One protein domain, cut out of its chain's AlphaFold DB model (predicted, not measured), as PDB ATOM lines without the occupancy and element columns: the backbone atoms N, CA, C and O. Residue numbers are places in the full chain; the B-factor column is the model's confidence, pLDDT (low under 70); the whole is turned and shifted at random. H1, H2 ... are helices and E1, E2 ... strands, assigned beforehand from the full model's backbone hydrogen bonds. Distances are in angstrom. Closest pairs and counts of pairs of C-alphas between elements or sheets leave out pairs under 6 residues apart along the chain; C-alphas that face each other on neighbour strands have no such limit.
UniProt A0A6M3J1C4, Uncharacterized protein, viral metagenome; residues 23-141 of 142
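This is residues 23 to 141 of the 142 residues of an uncharacterized protein of viral metagenome (UniProt A0A6M3J1C4). The model is a strongly twisted sheet of six strands, with two helices, H1 and H2, packed on one face over its E2 and E4 part, while the E5 and E6 end has no helix over it. The small helix H3 follows E6, off the sheet, and its centre is the farthest of the elements from the mean of the C-alphas. The 119 printed residues hold H1 E1 E2 H2 E3 E4 E5 E6 H3 along the chain; across the mixed sheet the order is E1 E2 E4 E3 E5 E6. The class is mixed, helices and strands, though under half of the residues, 58, are in named elements. The whole is compact, with a radius of gyration of the C-alphas of 13.6 A, and spans 41 by 31 by 29 A.

Begin with the sheet: find E1 at residues 50 to 54, E2 at 70 to 75, 16.0 A long, E4 at 106 to 110, E3 at 95 to 99, E5 at 121 to 127 and E6 at 130 to 133. E5, the longest strand, runs 18.6 A from C-alpha 121 at (31.119, -5.673, 17.118). Find C-alpha 33 at (38.480, -20.737, 28.989); from there H1 runs 20.2 A to residue 46. H2 is residues 80 to 87, 10.4 A long, and H3 is residues 136 to 139, ending at C-alpha 139, (18.001, -4.876, 8.113).

Look first at E4 and E3, an antiparallel hairpin, where N 97 and O 108 are 2.9 A apart, within hydrogen-bond range. On the other side of E4 is E2, antiparallel, with N 71 and O 109 at 2.8 A. E1 and E2 form a hairpin, with N 53 and O 72 at 2.8 A. E3 and E5 are parallel, with N 98 and O 123 at 2.9 A, and E5 and E6 form a hairpin, with N 124 and O 132 at 2.8 A. The sheet with H1 and H2 on one face makes two layers. H1 is over E2, along the strands at 14 degrees on the local plane, at a height over the sheet of 9.1 A; the closest C-alphas of H1 and E2 are those of Ile 35 and Ala 70, 7.0 A apart. H2 is over E4, along it at 21 degrees on the local plane, at a height of 7.8 A; its closest C-alphas to E4 are those of Val 80 and Gly 106, 5.4 A apart. E2, H2 and E3 form a split strand-helix-strand unit, two strands running the same way with E4 between them, and its crossover is right-handed. H1, with residues 42 to 46 alone, and H2 only just touch, with 3 pairs of C-alphas within 8 A; the closest are those of Phe 42 and Ala 87, 7.0 A apart, at a steep tilt of 63 degrees, opposite ways. H3 is not on the sheet and is apart from H1 and H2. In H1 and H2 every O i to N i+4 pair is within hydrogen-bond range; H3 is too short for such a pair.

The two C-alphas farthest apart are those of Phe 29 and Lys 140, at 41.1 A. The printed part has no cut, and its long link is E1 to E2, residues 55 to 69. The mean pLDDT of the printed part is 94.5, and residue 116 is under 70.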
ATOM      1  N   ASP A  23      32.728 -32.002  17.525       96.81
ATOM      2  CA  ASP A  23      32.965 -30.566  17.421       96.81
ATOM      3  C   ASP A  23      34.364 -30.267  16.865       96.81
ATOM      4  O   ASP A  23      35.367 -30.852  17.277       96.81
ATOM      5  N   ARG A  24      34.450 -29.316  15.932       97.62
ATOM      6  CA  ARG A  24      35.684 -29.004  15.196       97.62
ATOM      7  C   ARG A  24      36.521 -27.943  15.905       97.62
ATOM      8  O   ARG A  24      36.650 -26.814  15.439       97.62
ATOM      9  N   TRP A  25      37.104 -28.316  17.040       97.81
ATOM     10  CA  TRP A  25      37.886 -27.398  17.878       97.81
ATOM     11  C   TRP A  25      39.254 -26.998  17.315       97.81
ATOM     12  O   TRP A  25      39.807 -26.004  17.778       97.81
ATOM     13  N   GLY A  26      39.815 -27.755  16.366       96.88
ATOM     14  CA  GLY A  26      41.227 -27.626  15.995       96.88
ATOM     15  C   GLY A  26      42.124 -28.164  17.110       96.88
ATOM     16  O   GLY A  26      42.000 -29.333  17.463       96.88
ATOM     17  N   ASP A  27      42.998 -27.325  17.677       97.31
ATOM     18  CA  ASP A  27      43.675 -27.636  18.944       97.31
ATOM     19  C   ASP A  27      42.818 -27.120  20.121       97.31
ATOM     20  O   ASP A  27      42.812 -25.914  20.405       97.31
ATOM     21  N   PRO A  28      42.096 -28.002  20.838       97.88
ATOM     22  CA  PRO A  28      41.189 -27.601  21.910       97.88
ATOM     23  C   PRO A  28      41.910 -26.994  23.124       97.88
ATOM     24  O   PRO A  28      41.250 -26.400  23.977       97.88
ATOM     25  N   PHE A  29      43.235 -27.130  23.235       97.75
ATOM     26  CA  PHE A  29      44.030 -26.545  24.322       97.75
ATOM     27  C   PHE A  29      44.524 -25.128  24.004       97.75
ATOM     28  O   PHE A  29      45.011 -24.435  24.894       97.75
ATOM     29  N   GLN A  30      44.349 -24.659  22.765       97.69
ATOM     30  CA  GLN A  30      44.573 -23.257  22.395       97.69
ATOM     31  C   GLN A  30      43.337 -22.380  22.621       97.69
ATOM     32  O   GLN A  30      43.440 -21.151  22.594       97.69
ATOM     33  N   MET A  31      42.176 -22.989  22.868       98.06
ATOM     34  CA  MET A  31      40.939 -22.270  23.162       98.06
ATOM     35  C   MET A  31      41.016 -21.556  24.511       98.06
ATOM     36  O   MET A  31      41.536 -22.093  25.491       98.06
ATOM     37  N   GLU A  32      40.469 -20.347  24.576       96.69
ATOM     38  CA  GLU A  32      40.309 -19.613  25.826       96.69
ATOM     39  C   GLU A  32      39.221 -20.226  26.708       96.69
ATOM     40  O   GLU A  32      38.167 -20.664  26.246       96.69
ATOM     41  N   THR A  33      39.445 -20.205  28.018       96.44
ATOM     42  CA  THR A  33      38.480 -20.737  28.989       96.44
ATOM     43  C   THR A  33      37.158 -19.969  28.933       96.44
ATOM     44  O   THR A  33      36.089 -20.572  29.024       96.44
ATOM     45  N   SER A  34      37.206 -18.645  28.753       94.62
ATOM     46  CA  SER A  34      36.009 -17.795  28.713       94.62
ATOM     47  C   SER A  34      35.053 -18.202  27.595       94.62
ATOM     48  O   SER A  34      33.889 -18.462  27.880       94.62
ATOM     49  N   ILE A  35      35.530 -18.325  26.351       96.88
ATOM     50  CA  ILE A  35      34.662 -18.646  25.208       96.88
ATOM     51  C   ILE A  35      34.008 -20.026  25.377       96.88
ATOM     52  O   ILE A  35      32.815 -20.172  25.123       96.88
ATOM     53  N   ILE A  36      34.741 -21.017  25.900       97.88
ATOM     54  CA  ILE A  36      34.224 -22.377  26.101       97.88
ATOM     55  C   ILE A  36      33.130 -22.403  27.170       97.88
ATOM     56  O   ILE A  36      32.040 -22.925  26.928       97.88
ATOM     57  N   PHE A  37      33.376 -21.822  28.346       97.56
ATOM     58  CA  PHE A  37      32.371 -21.827  29.410       97.56
ATOM     59  C   PHE A  37      31.181 -20.913  29.096       97.56
ATOM     60  O   PHE A  37      30.058 -21.249  29.475       97.56
ATOM     61  N   THR A  38      31.369 -19.814  28.357       97.75
ATOM     62  CA  THR A  38      30.239 -19.031  27.836       97.75
ATOM     63  C   THR A  38      29.424 -19.855  26.841       97.75
ATOM     64  O   THR A  38      28.199 -19.859  26.934       97.75
ATOM     65  N   LEU A  39      30.059 -20.643  25.968       98.31
ATOM     66  CA  LEU A  39      29.344 -21.525  25.044       98.31
ATOM     67  C   LEU A  39      28.545 -22.623  25.768       98.31
ATOM     68  O   LEU A  39      27.432 -22.948  25.353       98.31
ATOM     69  N   VAL A  40      29.053 -23.155  26.888       98.44
ATOM     70  CA  VAL A  40      28.292 -24.066  27.768       98.44
ATOM     71  C   VAL A  40      27.040 -23.379  28.318       98.44
ATOM     72  O   VAL A  40      25.943 -23.936  28.225       98.44
ATOM     73  N   LYS A  41      27.170 -22.152  28.848       98.50
ATOM     74  CA  LYS A  41      26.016 -21.377  29.336       98.50
ATOM     75  C   LYS A  41      25.020 -21.092  28.205       98.50
ATOM     76  O   LYS A  41      23.819 -21.257  28.404       98.50
ATOM     77  N   PHE A  42      25.516 -20.717  27.027       98.62
ATOM     78  CA  PHE A  42      24.711 -20.454  25.837       98.62
ATOM     79  C   PHE A  42      23.915 -21.688  25.415       98.62
ATOM     80  O   PHE A  42      22.694 -21.614  25.295       98.62
ATOM     81  N   ARG A  43      24.569 -22.850  25.293       98.62
ATOM     82  CA  ARG A  43      23.907 -24.124  24.977       98.62
ATOM     83  C   ARG A  43      22.810 -24.468  25.982       98.62
ATOM     84  O   ARG A  43      21.716 -24.869  25.589       98.62
ATOM     85  N   LYS A  44      23.083 -24.289  27.277       98.50
ATOM     86  CA  LYS A  44      22.091 -24.505  28.336       98.50
ATOM     87  C   LYS A  44      20.901 -23.550  28.208       98.50
ATOM     88  O   LYS A  44      19.768 -23.982  28.379       98.50
ATOM     89  N   TYR A  45      21.158 -22.280  27.896       98.62
ATOM     90  CA  TYR A  45      20.126 -21.258  27.726       98.62
ATOM     91  C   TYR A  45      19.207 -21.544  26.534       98.62
ATOM     92  O   TYR A  45      17.989 -21.488  26.681       98.62
ATOM     93  N   VAL A  46      19.766 -21.905  25.374       98.56
ATOM     94  CA  VAL A  46      18.956 -22.226  24.184       98.56
ATOM     95  C   VAL A  46      18.252 -23.582  24.287       98.56
ATOM     96  O   VAL A  46      17.327 -23.847  23.523       98.56
ATOM     97  N   GLY A  47      18.682 -24.452  25.211       98.38
ATOM     98  CA  GLY A  47      18.058 -25.753  25.471       98.38
ATOM     99  C   GLY A  47      18.132 -26.729  24.293       98.38
ATOM    100  O   GLY A  47      17.315 -27.642  24.197       98.38
ATOM    101  N   ARG A  48      19.080 -26.521  23.373       98.44
ATOM    102  CA  ARG A  48      19.202 -27.234  22.092       98.44
ATOM    103  C   ARG A  48      20.658 -27.593  21.796       98.44
ATOM    104  O   ARG A  48      21.558 -26.940  22.330       98.44
ATOM    105  N   PRO A  49      20.922 -28.613  20.960       98.44
ATOM    106  CA  PRO A  49      22.270 -28.890  20.483       98.44
ATOM    107  C   PRO A  49      22.899 -27.673  19.798       98.44
ATOM    108  O   PRO A  49      22.284 -27.022  18.957       98.44
ATOM    109  N   VAL A  50      24.137 -27.375  20.188       98.69
ATOM    110  CA  VAL A  50      24.998 -26.368  19.561       98.69
ATOM    111  C   VAL A  50      26.180 -27.122  18.979       98.69
ATOM    112  O   VAL A  50      26.831 -27.858  19.722       98.69
ATOM    113  N   HIS A  51      26.431 -26.963  17.684       98.50
ATOM    114  CA  HIS A  51      27.532 -27.630  16.991       98.50
ATOM    115  C   HIS A  51      28.616 -26.624  16.642       98.50
ATOM    116  O   HIS A  51      28.309 -25.566  16.085       98.50
ATOM    117  N   VAL A  52      29.867 -26.984  16.917       98.56
ATOM    118  CA  VAL A  52      31.034 -26.158  16.602       98.56
ATOM    119  C   VAL A  52      31.637 -26.592  15.273       98.56
ATOM    120  O   VAL A  52      32.088 -27.728  15.112       98.56
ATOM    121  N   HIS A  53      31.663 -25.664  14.322       98.00
ATOM    122  CA  HIS A  53      32.220 -25.861  12.983       98.00
ATOM    123  C   HIS A  53      33.681 -25.436  12.873       98.00
ATOM    124  O   HIS A  53      34.402 -25.988  12.041       98.00
ATOM    125  N   CYS A  54      34.114 -24.486  13.702       97.75
ATOM    126  CA  CYS A  54      35.503 -24.051  13.791       97.75
ATOM    127  C   CYS A  54      35.779 -23.448  15.175       97.75
ATOM    128  O   CYS A  54      35.056 -22.554  15.608       97.75
ATOM    129  N   GLY A  55      36.808 -23.939  15.866       98.12
ATOM    130  CA  GLY A  55      37.362 -23.355  17.089       98.12
ATOM    131  C   GLY A  55      38.695 -22.663  16.810       98.12
ATOM    132  O   GLY A  55      38.750 -21.663  16.100       98.12
ATOM    133  N   PHE A  56      39.785 -23.201  17.348       97.75
ATOM    134  CA  PHE A  56      41.125 -22.718  17.052       97.75
ATOM    135  C   PHE A  56      41.524 -23.121  15.634       97.75
ATOM    136  O   PHE A  56      41.424 -24.286  15.250       97.75
ATOM    137  N   GLU A  57      42.060 -22.173  14.875       96.50
ATOM    138  CA  GLU A  57      42.676 -22.466  13.588       96.50
ATOM    139  C   GLU A  57      43.946 -21.636  13.429       96.50
ATOM    140  O   GLU A  57      43.909 -20.406  13.454       96.50
ATOM    141  N   ALA A  58      45.082 -22.314  13.264       94.00
ATOM    142  CA  ALA A  58      46.352 -21.651  13.018       94.00
ATOM    143  C   ALA A  58      46.329 -21.001  11.625       94.00
ATOM    144  O   ALA A  58      46.280 -21.690  10.606       94.00
ATOM    145  N   ARG A  59      46.379 -19.666  11.577       90.62
ATOM    146  CA  ARG A  59      46.440 -18.883  10.334       90.62
ATOM    147  C   ARG A  59      47.608 -17.903  10.395       90.62
ATOM    148  O   ARG A  59      47.963 -17.421  11.466       90.62
ATOM    149  N   ALA A  60      48.176 -17.579   9.234       81.25
ATOM    150  CA  ALA A  60      49.192 -16.527   9.113       81.25
ATOM    151  C   ALA A  60      48.609 -15.113   9.318       81.25
ATOM    152  O   ALA A  60      49.349 -14.152   9.515       81.25
ATOM    153  N   THR A  61      47.285 -14.983   9.243       80.06
ATOM    154  CA  THR A  61      46.556 -13.730   9.424       80.06
ATOM    155  C   THR A  61      46.140 -13.529  10.879       80.06
ATOM    156  O   THR A  61      45.939 -14.483  11.629       80.06
ATOM    157  N   SER A  62      45.980 -12.265  11.276       81.00
ATOM    158  CA  SER A  62      45.392 -11.916  12.568       81.00
ATOM    159  C   SER A  62      43.898 -12.262  12.606       81.00
ATOM    160  O   SER A  62      43.217 -12.310  11.579       81.00
ATOM    161  N   GLY A  63      43.380 -12.519  13.804       90.62
ATOM    162  CA  GLY A  63      41.971 -12.822  14.028       90.62
ATOM    163  C   GLY A  63      41.748 -13.527  15.358       90.62
ATOM    164  O   GLY A  63      42.698 -13.852  16.073       90.62
ATOM    165  N   TRP A  64      40.486 -13.791  15.677       95.31
ATOM    166  CA  TRP A  64      40.121 -14.372  16.967       95.31
ATOM    167  C   TRP A  64      40.174 -15.907  16.990       95.31
ATOM    168  O   TRP A  64      40.432 -16.467  18.051       95.31
ATOM    169  N   HIS A  65      40.065 -16.594  15.843       97.00
ATOM    170  CA  HIS A  65      40.296 -18.049  15.769       97.00
ATOM    171  C   HIS A  65      41.756 -18.437  16.064       97.00
ATOM    172  O   HIS A  65      41.959 -19.261  16.955       97.00
ATOM    173  N   PRO A  66      42.792 -17.826  15.438       96.19
ATOM    174  CA  PRO A  66      44.187 -18.101  15.808       96.19
ATOM    175  C   PRO A  66      44.529 -17.684  17.242       96.19
ATOM    176  O   PRO A  66      45.487 -18.183  17.820       96.19
ATOM    177  N   ALA A  67      43.757 -16.768  17.834       95.38
ATOM    178  CA  ALA A  67      43.901 -16.397  19.239       95.38
ATOM    179  C   ALA A  67      43.201 -17.380  20.196       95.38
ATOM    180  O   ALA A  67      43.404 -17.283  21.404       95.38
ATOM    181  N   GLY A  68      42.387 -18.316  19.690       96.62
ATOM    182  CA  GLY A  68      41.558 -19.217  20.497       96.62
ATOM    183  C   GLY A  68      40.375 -18.529  21.185       96.62
ATOM    184  O   GLY A  68      39.824 -19.062  22.144       96.62
ATOM    185  N   CYS A  69      39.999 -17.342  20.715       96.88
ATOM    186  CA  CYS A  69      38.956 -16.499  21.292       96.88
ATOM    187  C   CYS A  69      37.657 -16.502  20.478       96.88
ATOM    188  O   CYS A  69      36.770 -15.721  20.800       96.88
ATOM    189  N   ALA A  70      37.553 -17.315  19.424       97.81
ATOM    190  CA  ALA A  70      36.377 -17.376  18.564       97.81
ATOM    191  C   ALA A  70      35.914 -18.800  18.292       97.81
ATOM    192  O   ALA A  70      36.713 -19.738  18.278       97.81
ATOM    193  N   VAL A  71      34.618 -18.926  18.028       98.56
ATOM    194  CA  VAL A  71      33.975 -20.141  17.550       98.56
ATOM    195  C   VAL A  71      32.975 -19.813  16.451       98.56
ATOM    196  O   VAL A  71      32.226 -18.844  16.540       98.56
ATOM    197  N   ASP A  72      32.927 -20.675  15.446       98.50
ATOM    198  CA  ASP A  72      31.865 -20.698  14.452       98.50
ATOM    199  C   ASP A  72      30.897 -21.822  14.817       98.50
ATOM    200  O   ASP A  72      31.307 -22.977  14.966       98.50
ATOM    201  N   ILE A  73      29.616 -21.500  14.982       98.75
ATOM    202  CA  ILE A  73      28.608 -22.430  15.492       98.75
ATOM    203  C   ILE A  73      27.303 -22.374  14.705       98.75
ATOM    204  O   ILE A  73      27.017 -21.410  14.000       98.75
ATOM    205  N   HIS A  74      26.460 -23.383  14.905       98.75
ATOM    206  CA  HIS A  74      25.018 -23.235  14.711       98.75
ATOM    207  C   HIS A  74      24.243 -23.963  15.812       98.75
ATOM    208  O   HIS A  74      24.771 -24.877  16.456       98.75
ATOM    209  N   VAL A  75      22.987 -23.562  16.014       98.69
ATOM    210  CA  VAL A  75      22.054 -24.207  16.949       98.69
ATOM    211  C   VAL A  75      20.991 -24.985  16.182       98.69
ATOM    212  O   VAL A  75      20.322 -24.440  15.302       98.69
ATOM    213  N   GLU A  76      20.808 -26.255  16.536       98.19
ATOM    214  CA  GLU A  76      19.892 -27.148  15.833       98.19
ATOM    215  C   GLU A  76      18.435 -26.651  15.903       98.19
ATOM    216  O   GLU A  76      17.858 -26.408  16.972       98.19
ATOM    217  N   GLY A  77      17.824 -26.495  14.728       97.88
ATOM    218  CA  GLY A  77      16.426 -26.095  14.584       97.88
ATOM    219  C   GLY A  77      16.109 -24.659  15.017       97.88
ATOM    220  O   GLY A  77      14.942 -24.393  15.310       97.88
ATOM    221  N   LEU A  78      17.100 -23.760  15.103       98.31
ATOM    222  CA  LEU A  78      16.883 -22.321  15.295       98.31
ATOM    223  C   LEU A  78      17.269 -21.528  14.047       98.31
ATOM    224  O   LEU A  78      18.341 -21.731  13.473       98.31
ATOM    225  N   HIS A  79      16.428 -20.566  13.670       97.56
ATOM    226  CA  HIS A  79      16.767 -19.615  12.620       97.56
ATOM    227  C   HIS A  79      17.937 -18.726  13.073       97.56
ATOM    228  O   HIS A  79      18.056 -18.411  14.256       97.56
ATOM    229  N   VAL A  80      18.800 -18.289  12.149       97.06
ATOM    230  CA  VAL A  80      20.016 -17.517  12.485       97.06
ATOM    231  C   VAL A  80      19.717 -16.242  13.289       97.06
ATOM    232  O   VAL A  80      20.493 -15.861  14.160       97.06
ATOM    233  N   VAL A  81      18.555 -15.623  13.058       96.19
ATOM    234  CA  VAL A  81      18.086 -14.461  13.832       96.19
ATOM    235  C   VAL A  81      17.804 -14.833  15.291       96.19
ATOM    236  O   VAL A  81      18.204 -14.099  16.188       96.19
ATOM    237  N   ASP A  82      17.183 -15.984  15.555       98.50
ATOM    238  CA  ASP A  82      16.918 -16.442  16.926       98.50
ATOM    239  C   ASP A  82      18.217 -16.821  17.644       98.50
ATOM    240  O   ASP A  82      18.386 -16.531  18.829       98.50
ATOM    241  N   GLN A  83      19.163 -17.422  16.913       98.62
ATOM    242  CA  GLN A  83      20.506 -17.698  17.425       98.62
ATOM    243  C   GLN A  83      21.196 -16.391  17.845       98.62
ATOM    244  O   GLN A  83      21.724 -16.301  18.954       98.62
ATOM    245  N   TYR A  84      21.147 -15.367  16.986       98.25
ATOM    246  CA  TYR A  84      21.706 -14.041  17.245       98.25
ATOM    247  C   TYR A  84      21.087 -13.380  18.484       98.25
ATOM    248  O   TYR A  84      21.805 -12.991  19.403       98.25
ATOM    249  N   LEU A  85      19.753 -13.324  18.559       98.25
ATOM    250  CA  LEU A  85      19.039 -12.733  19.696       98.25
ATOM    251  C   LEU A  85      19.334 -13.454  21.019       98.25
ATOM    252  O   LEU A  85      19.325 -12.820  22.076       98.25
ATOM    253  N   ALA A  86      19.585 -14.765  20.974       98.62
ATOM    254  CA  ALA A  86      20.023 -15.527  22.134       98.62
ATOM    255  C   ALA A  86      21.476 -15.204  22.525       98.62
ATOM    256  O   ALA A  86      21.759 -15.060  23.714       98.62
ATOM    257  N   ALA A  87      22.384 -15.072  21.554       98.50
ATOM    258  CA  ALA A  87      23.792 -14.762  21.803       98.50
ATOM    259  C   ALA A  87      23.984 -13.367  22.426       98.50
ATOM    260  O   ALA A  87      24.785 -13.224  23.344       98.50
ATOM    261  N   GLU A  88      23.173 -12.376  22.037       97.69
ATOM    262  CA  GLU A  88      23.146 -11.016  22.622       97.69
ATOM    263  C   GLU A  88      22.802 -10.962  24.123       97.69
ATOM    264  O   GLU A  88      22.792  -9.893  24.725       97.69
ATOM    265  N   ARG A  89      22.447 -12.088  24.752       97.75
ATOM    266  CA  ARG A  89      22.190 -12.161  26.202       97.75
ATOM    267  C   ARG A  89      23.444 -12.449  27.025       97.75
ATOM    268  O   ARG A  89      23.345 -12.538  28.247       97.75
ATOM    269  N   PHE A  90      24.587 -12.625  26.370       96.25
ATOM    270  CA  PHE A  90      25.852 -12.986  26.994       96.25
ATOM    271  C   PHE A  90      26.869 -11.869  26.783       96.25
ATOM    272  O   PHE A  90      27.434 -11.743  25.698       96.25
ATOM    273  N   ASP A  91      27.134 -11.098  27.840       93.00
ATOM    274  CA  ASP A  91      28.091  -9.981  27.822       93.00
ATOM    275  C   ASP A  91      29.507 -10.422  27.413       93.00
ATOM    276  O   ASP A  91      30.323  -9.610  26.976       93.00
ATOM    277  N   GLU A  92      29.839 -11.708  27.563       94.31
ATOM    278  CA  GLU A  92      31.122 -12.242  27.121       94.31
ATOM    279  C   GLU A  92      31.270 -12.257  25.584       94.31
ATOM    280  O   GLU A  92      32.394 -12.130  25.095       94.31
ATOM    281  N   PHE A  93      30.177 -12.373  24.815       96.31
ATOM    282  CA  PHE A  93      30.195 -12.342  23.346       96.31
ATOM    283  C   PHE A  93      30.144 -10.902  22.811       96.31
ATOM    284  O   PHE A  93      29.132 -10.419  22.300       96.31
ATOM    285  N   ASN A  94      31.274 -10.204  22.880       94.50
ATOM    286  CA  ASN A  94      31.402  -8.834  22.368       94.50
ATOM    287  C   ASN A  94      31.784  -8.755  20.872       94.50
ATOM    288  O   ASN A  94      31.857  -7.663  20.299       94.50
ATOM    289  N   GLY A  95      31.949  -9.897  20.203       96.81
ATOM    290  CA  GLY A  95      31.936 -10.019  18.747       96.81
ATOM    291  C   GLY A  95      30.920 -11.064  18.291       96.81
ATOM    292  O   GLY A  95      31.021 -12.228  18.673       96.81
ATOM    293  N   ILE A  96      29.932 -10.652  17.485       98.25
ATOM    294  CA  ILE A  96      28.904 -11.549  16.940       98.25
ATOM    295  C   ILE A  96      28.725 -11.294  15.437       98.25
ATOM    296  O   ILE A  96      28.338 -10.201  15.016       98.25
ATOM    297  N   GLY A  97      28.970 -12.327  14.633       97.94
ATOM    298  CA  GLY A  97      28.700 -12.360  13.197       97.94
ATOM    299  C   GLY A  97      27.534 -13.286  12.863       97.94
ATOM    300  O   GLY A  97      27.491 -14.396  13.383       97.94
ATOM    301  N   ILE A  98      26.612 -12.871  11.987       97.69
ATOM    302  CA  ILE A  98      25.495 -13.716  11.516       97.69
ATOM    303  C   ILE A  98      25.699 -14.183  10.075       97.69
ATOM    304  O   ILE A  98      25.925 -13.362   9.181       97.69
ATOM    305  N   TYR A  99      25.594 -15.490   9.824       96.88
ATOM    306  CA  TYR A  99      25.907 -16.103   8.527       96.88
ATOM    307  C   TYR A  99      24.696 -16.879   7.974       96.88
ATOM    308  O   TYR A  99      24.652 -18.109   8.059       96.88
ATOM    309  N   PRO A 100      23.680 -16.181   7.421       94.88
ATOM    310  CA  PRO A 100      22.429 -16.800   6.966       94.88
ATOM    311  C   PRO A 100      22.602 -17.772   5.794       94.88
ATOM    312  O   PRO A 100      21.828 -18.713   5.674       94.88
ATOM    313  N   ASN A 101      23.613 -17.562   4.946       94.06
ATOM    314  CA  ASN A 101      23.812 -18.325   3.708       94.06
ATOM    315  C   ASN A 101      24.880 -19.424   3.834       94.06
ATOM    316  O   ASN A 101      25.294 -20.016   2.839       94.06
ATOM    317  N   TRP A 102      25.363 -19.696   5.049       94.44
ATOM    318  CA  TRP A 102      26.215 -20.856   5.292       94.44
ATOM    319  C   TRP A 102      25.450 -22.161   5.103       94.44
ATOM    320  O   TRP A 102      24.250 -22.226   5.343       94.44
ATOM    321  N   ASN A 103      26.174 -23.232   4.754       93.88
ATOM    322  CA  ASN A 103      25.588 -24.571   4.631       93.88
ATOM    323  C   ASN A 103      24.833 -24.994   5.905       93.88
ATOM    324  O   ASN A 103      23.844 -25.710   5.827       93.88
ATOM    325  N   ASN A 104      25.295 -24.522   7.068       96.00
ATOM    326  CA  ASN A 104      24.548 -24.543   8.321       96.00
ATOM    327  C   ASN A 104      24.414 -23.090   8.812       96.00
ATOM    328  O   ASN A 104      25.386 -22.577   9.377       96.00
ATOM    329  N   PRO A 105      23.275 -22.409   8.573       97.44
ATOM    330  CA  PRO A 105      23.094 -21.017   8.974       97.44
ATOM    331  C   PRO A 105      23.338 -20.833  10.471       97.44
ATOM    332  O   PRO A 105      22.740 -21.521  11.305       97.44
ATOM    333  N   GLY A 106      24.240 -19.920  10.811       98.25
ATOM    334  CA  GLY A 106      24.827 -19.897  12.143       98.25
ATOM    335  C   GLY A 106      25.540 -18.599  12.477       98.25
ATOM    336  O   GLY A 106      25.317 -17.564  11.842       98.25
ATOM    337  N   LEU A 107      26.377 -18.668  13.507       98.62
ATOM    338  CA  LEU A 107      27.043 -17.520  14.102       98.62
ATOM    339  C   LEU A 107      28.558 -17.697  14.115       98.62
ATOM    340  O   LEU A 107      29.056 -18.799  14.334       98.62
ATOM    341  N   HIS A 108      29.260 -16.579  14.005       98.38
ATOM    342  CA  HIS A 108      30.586 -16.413  14.583       98.38
ATOM    343  C   HIS A 108      30.445 -15.725  15.933       98.38
ATOM    344  O   HIS A 108      29.793 -14.684  16.023       98.38
ATOM    345  N   LEU A 109      31.064 -16.284  16.964       98.62
ATOM    346  CA  LEU A 109      31.081 -15.729  18.310       98.62
ATOM    347  C   LEU A 109      32.523 -15.579  18.758       98.62
ATOM    348  O   LEU A 109      33.269 -16.556  18.746       98.62
ATOM    349  N   ASP A 110      32.903 -14.385  19.193       97.12
ATOM    350  CA  ASP A 110      34.233 -14.142  19.732       97.12
ATOM    351  C   ASP A 110      34.215 -13.301  21.015       97.12
ATOM    352  O   ASP A 110      33.294 -12.521  21.268       97.12
ATOM    353  N   THR A 111      35.231 -13.521  21.854       93.56
ATOM    354  CA  THR A 111      35.478 -12.760  23.082       93.56
ATOM    355  C   THR A 111      36.729 -11.904  22.919       93.56
ATOM    356  O   THR A 111      37.837 -12.418  22.749       93.56
ATOM    357  N   ARG A 112      36.573 -10.593  23.049       89.75
ATOM    358  CA  ARG A 112      37.627  -9.582  22.924       89.75
ATOM    359  C   ARG A 112      37.949  -8.982  24.287       89.75
ATOM    360  O   ARG A 112      37.101  -9.016  25.183       89.75
ATOM    361  N   PRO A 113      39.139  -8.382  24.460       84.88
ATOM    362  CA  PRO A 113      39.404  -7.518  25.601       84.88
ATOM    363  C   PRO A 113      38.281  -6.485  25.750       84.88
ATOM    364  O   PRO A 113      38.030  -5.695  24.844       84.88
ATOM    365  N   HIS A 114      37.582  -6.547  26.883       71.25
ATOM    366  CA  HIS A 114      36.428  -5.700  27.164       71.25
ATOM    367  C   HIS A 114      36.899  -4.280  27.482       71.25
ATOM    368  O   HIS A 114      37.463  -4.032  28.551       71.25
ATOM    369  N   ASP A 115      36.667  -3.354  26.558       76.06
ATOM    370  CA  ASP A 115      36.635  -1.928  26.853       76.06
ATOM    371  C   ASP A 115      35.167  -1.540  27.021       76.06
ATOM    372  O   ASP A 115      34.417  -1.505  26.051       76.06
ATOM    373  N   LYS A 116      34.748  -1.247  28.258       68.25
ATOM    374  CA  LYS A 116      33.351  -0.902  28.578       68.25
ATOM    375  C   LYS A 116      32.850   0.365  27.873       68.25
ATOM    376  O   LYS A 116      31.673   0.693  27.990       68.25
ATOM    377  N   THR A 117      33.735   1.109  27.216       76.50
ATOM    378  CA  THR A 117      33.387   2.297  26.433       76.50
ATOM    379  C   THR A 117      33.243   2.005  24.940       76.50
ATOM    380  O   THR A 117      32.673   2.822  24.216       76.50
ATOM    381  N   ALA A 118      33.715   0.845  24.476       79.88
ATOM    382  CA  ALA A 118      33.605   0.435  23.088       79.88
ATOM    383  C   ALA A 118      32.236  -0.195  22.812       79.88
ATOM    384  O   ALA A 118      31.676  -0.916  23.634       79.88
ATOM    385  N   ILE A 119      31.706   0.071  21.619       86.31
ATOM    386  CA  ILE A 119      30.519  -0.614  21.115       86.31
ATOM    387  C   ILE A 119      30.948  -2.003  20.639       86.31
ATOM    388  O   ILE A 119      31.894  -2.134  19.855       86.31
ATOM    389  N   ASP A 120      30.231  -3.023  21.095       92.69
ATOM    390  CA  ASP A 120      30.432  -4.396  20.659       92.69
ATOM    391  C   ASP A 120      30.315  -4.546  19.133       92.69
ATOM    392  O   ASP A 120      29.546  -3.865  18.450       92.69
ATOM    393  N   SER A 121      31.079  -5.476  18.566       94.50
ATOM    394  CA  SER A 121      31.119  -5.673  17.118       94.50
ATOM    395  C   SER A 121      30.013  -6.599  16.639       94.50
ATOM    396  O   SER A 121      29.910  -7.735  17.108       94.50
ATOM    397  N   ARG A 122      29.239  -6.125  15.655       97.00
ATOM    398  CA  ARG A 122      28.132  -6.849  15.019       97.00
ATOM    399  C   ARG A 122      28.233  -6.774  13.501       97.00
ATOM    400  O   ARG A 122      28.330  -5.683  12.932       97.00
ATOM    401  N   TRP A 123      28.206  -7.919  12.831       97.06
ATOM    402  CA  TRP A 123      28.295  -7.984  11.370       97.06
ATOM    403  C   TRP A 123      27.486  -9.142  10.795       97.06
ATOM    404  O   TRP A 123      27.046 -10.043  11.504       97.06
ATOM    405  N   ALA A 124      27.296  -9.112   9.484       96.31
ATOM    406  CA  ALA A 124      26.704 -10.189   8.717       96.31
ATOM    407  C   ALA A 124      27.640 -10.604   7.577       96.31
ATOM    408  O   ALA A 124      28.368  -9.772   7.032       96.31
ATOM    409  N   CYS A 125      27.597 -11.883   7.210       94.56
ATOM    410  CA  CYS A 125      28.252 -12.427   6.020       94.56
ATOM    411  C   CYS A 125      27.174 -13.065   5.138       94.56
ATOM    412  O   CYS A 125      26.671 -14.147   5.445       94.56
ATOM    413  N   LEU A 126      26.768 -12.359   4.081       89.81
ATOM    414  CA  LEU A 126      25.773 -12.860   3.120       89.81
ATOM    415  C   LEU A 126      26.430 -13.667   1.997       89.81
ATOM    416  O   LEU A 126      25.821 -14.577   1.444       89.81
ATOM    417  N   GLU A 127      27.676 -13.349   1.678       89.44
ATOM    418  CA  GLU A 127      28.483 -14.030   0.677       89.44
ATOM    419  C   GLU A 127      29.862 -14.277   1.280       89.44
ATOM    420  O   GLU A 127      30.380 -13.429   2.005       89.44
ATOM    421  N   SER A 128      30.449 -15.444   1.010       87.50
ATOM    422  CA  SER A 128      31.732 -15.832   1.599       87.50
ATOM    423  C   SER A 128      32.799 -14.759   1.362       87.50
ATOM    424  O   SER A 128      33.091 -14.398   0.225       87.50
ATOM    425  N   GLY A 129      33.383 -14.248   2.448       88.00
ATOM    426  CA  GLY A 129      34.398 -13.194   2.401       88.00
ATOM    427  C   GLY A 129      33.853 -11.762   2.341       88.00
ATOM    428  O   GLY A 129      34.644 -10.824   2.441       88.00
ATOM    429  N   VAL A 130      32.533 -11.570   2.239       90.62
ATOM    430  CA  VAL A 130      31.886 -10.252   2.208       90.62
ATOM    431  C   VAL A 130      31.199  -9.980   3.543       90.62
ATOM    432  O   VAL A 130      30.095 -10.455   3.813       90.62
ATOM    433  N   TYR A 131      31.853  -9.168   4.371       93.81
ATOM    434  CA  TYR A 131      31.376  -8.801   5.703       93.81
ATOM    435  C   TYR A 131      30.821  -7.380   5.706       93.81
ATOM    436  O   TYR A 131      31.496  -6.441   5.280       93.81
ATOM    437  N   ILE A 132      29.601  -7.213   6.211       94.88
ATOM    438  CA  ILE A 132      28.927  -5.913   6.308       94.88
ATOM    439  C   ILE A 132      28.436  -5.657   7.736       94.88
ATOM    440  O   ILE A 132      28.083  -6.611   8.429       94.88
ATOM    441  N   PRO A 133      28.393  -4.394   8.201       96.31
ATOM    442  CA  PRO A 133      27.869  -4.077   9.526       96.31
ATOM    443  C   PRO A 133      26.428  -4.565   9.703       96.31
ATOM    444  O   PRO A 133      25.584  -4.335   8.836       96.31
ATOM    445  N   LEU A 134      26.134  -5.195  10.842       95.06
ATOM    446  CA  LEU A 134      24.774  -5.592  11.206       95.06
ATOM    447  C   LEU A 134      24.079  -4.397  11.859       95.06
ATOM    448  O   LEU A 134      24.100  -4.224  13.073       95.06
ATOM    449  N   ASN A 135      23.522  -3.521  11.030       93.38
ATOM    450  CA  ASN A 135      22.868  -2.288  11.455       93.38
ATOM    451  C   ASN A 135      21.517  -2.110  10.742       93.38
ATOM    452  O   ASN A 135      21.039  -2.993  10.030       93.38
ATOM    453  N   TRP A 136      20.890  -0.946  10.908       92.31
ATOM    454  CA  TRP A 136      19.618  -0.652  10.246       92.31
ATOM    455  C   TRP A 136      19.692  -0.715   8.711       92.31
ATOM    456  O   TRP A 136      18.740  -1.143   8.062       92.31
ATOM    457  N   ASP A 137      20.823  -0.336   8.113       91.25
ATOM    458  CA  ASP A 137      21.003  -0.428   6.661       91.25
ATOM    459  C   ASP A 137      21.081  -1.867   6.168       91.25
ATOM    460  O   ASP A 137      20.639  -2.138   5.054       91.25
ATOM    461  N   PHE A 138      21.602  -2.781   6.986       88.56
ATOM    462  CA  PHE A 138      21.521  -4.210   6.719       88.56
ATOM    463  C   PHE A 138      20.079  -4.713   6.806       88.56
ATOM    464  O   PHE A 138      19.610  -5.365   5.879       88.56
ATOM    465  N   LEU A 139      19.360  -4.375   7.881       86.50
ATOM    466  CA  LEU A 139      18.001  -4.876   8.113       86.50
ATOM    467  C   LEU A 139      17.018  -4.478   7.005       86.50
ATOM    468  O   LEU A 139      16.130  -5.253   6.680       86.50
ATOM    469  N   LYS A 140      17.207  -3.314   6.376       87.56
ATOM    470  CA  LYS A 140      16.407  -2.873   5.219       87.56
ATOM    471  C   LYS A 140      16.653  -3.668   3.927       87.56
ATOM    472  O   LYS A 140      15.955  -3.426   2.946       87.56
ATOM    473  N   ARG A 141      17.690  -4.513   3.875       81.12
ATOM    474  CA  ARG A 141      18.054  -5.324   2.696       81.12
ATOM    475  C   ARG A 141      17.507  -6.750   2.754       81.12
ATOM    476  O   ARG A 141      17.628  -7.452   1.752       81.12
TER     477      ARG A 141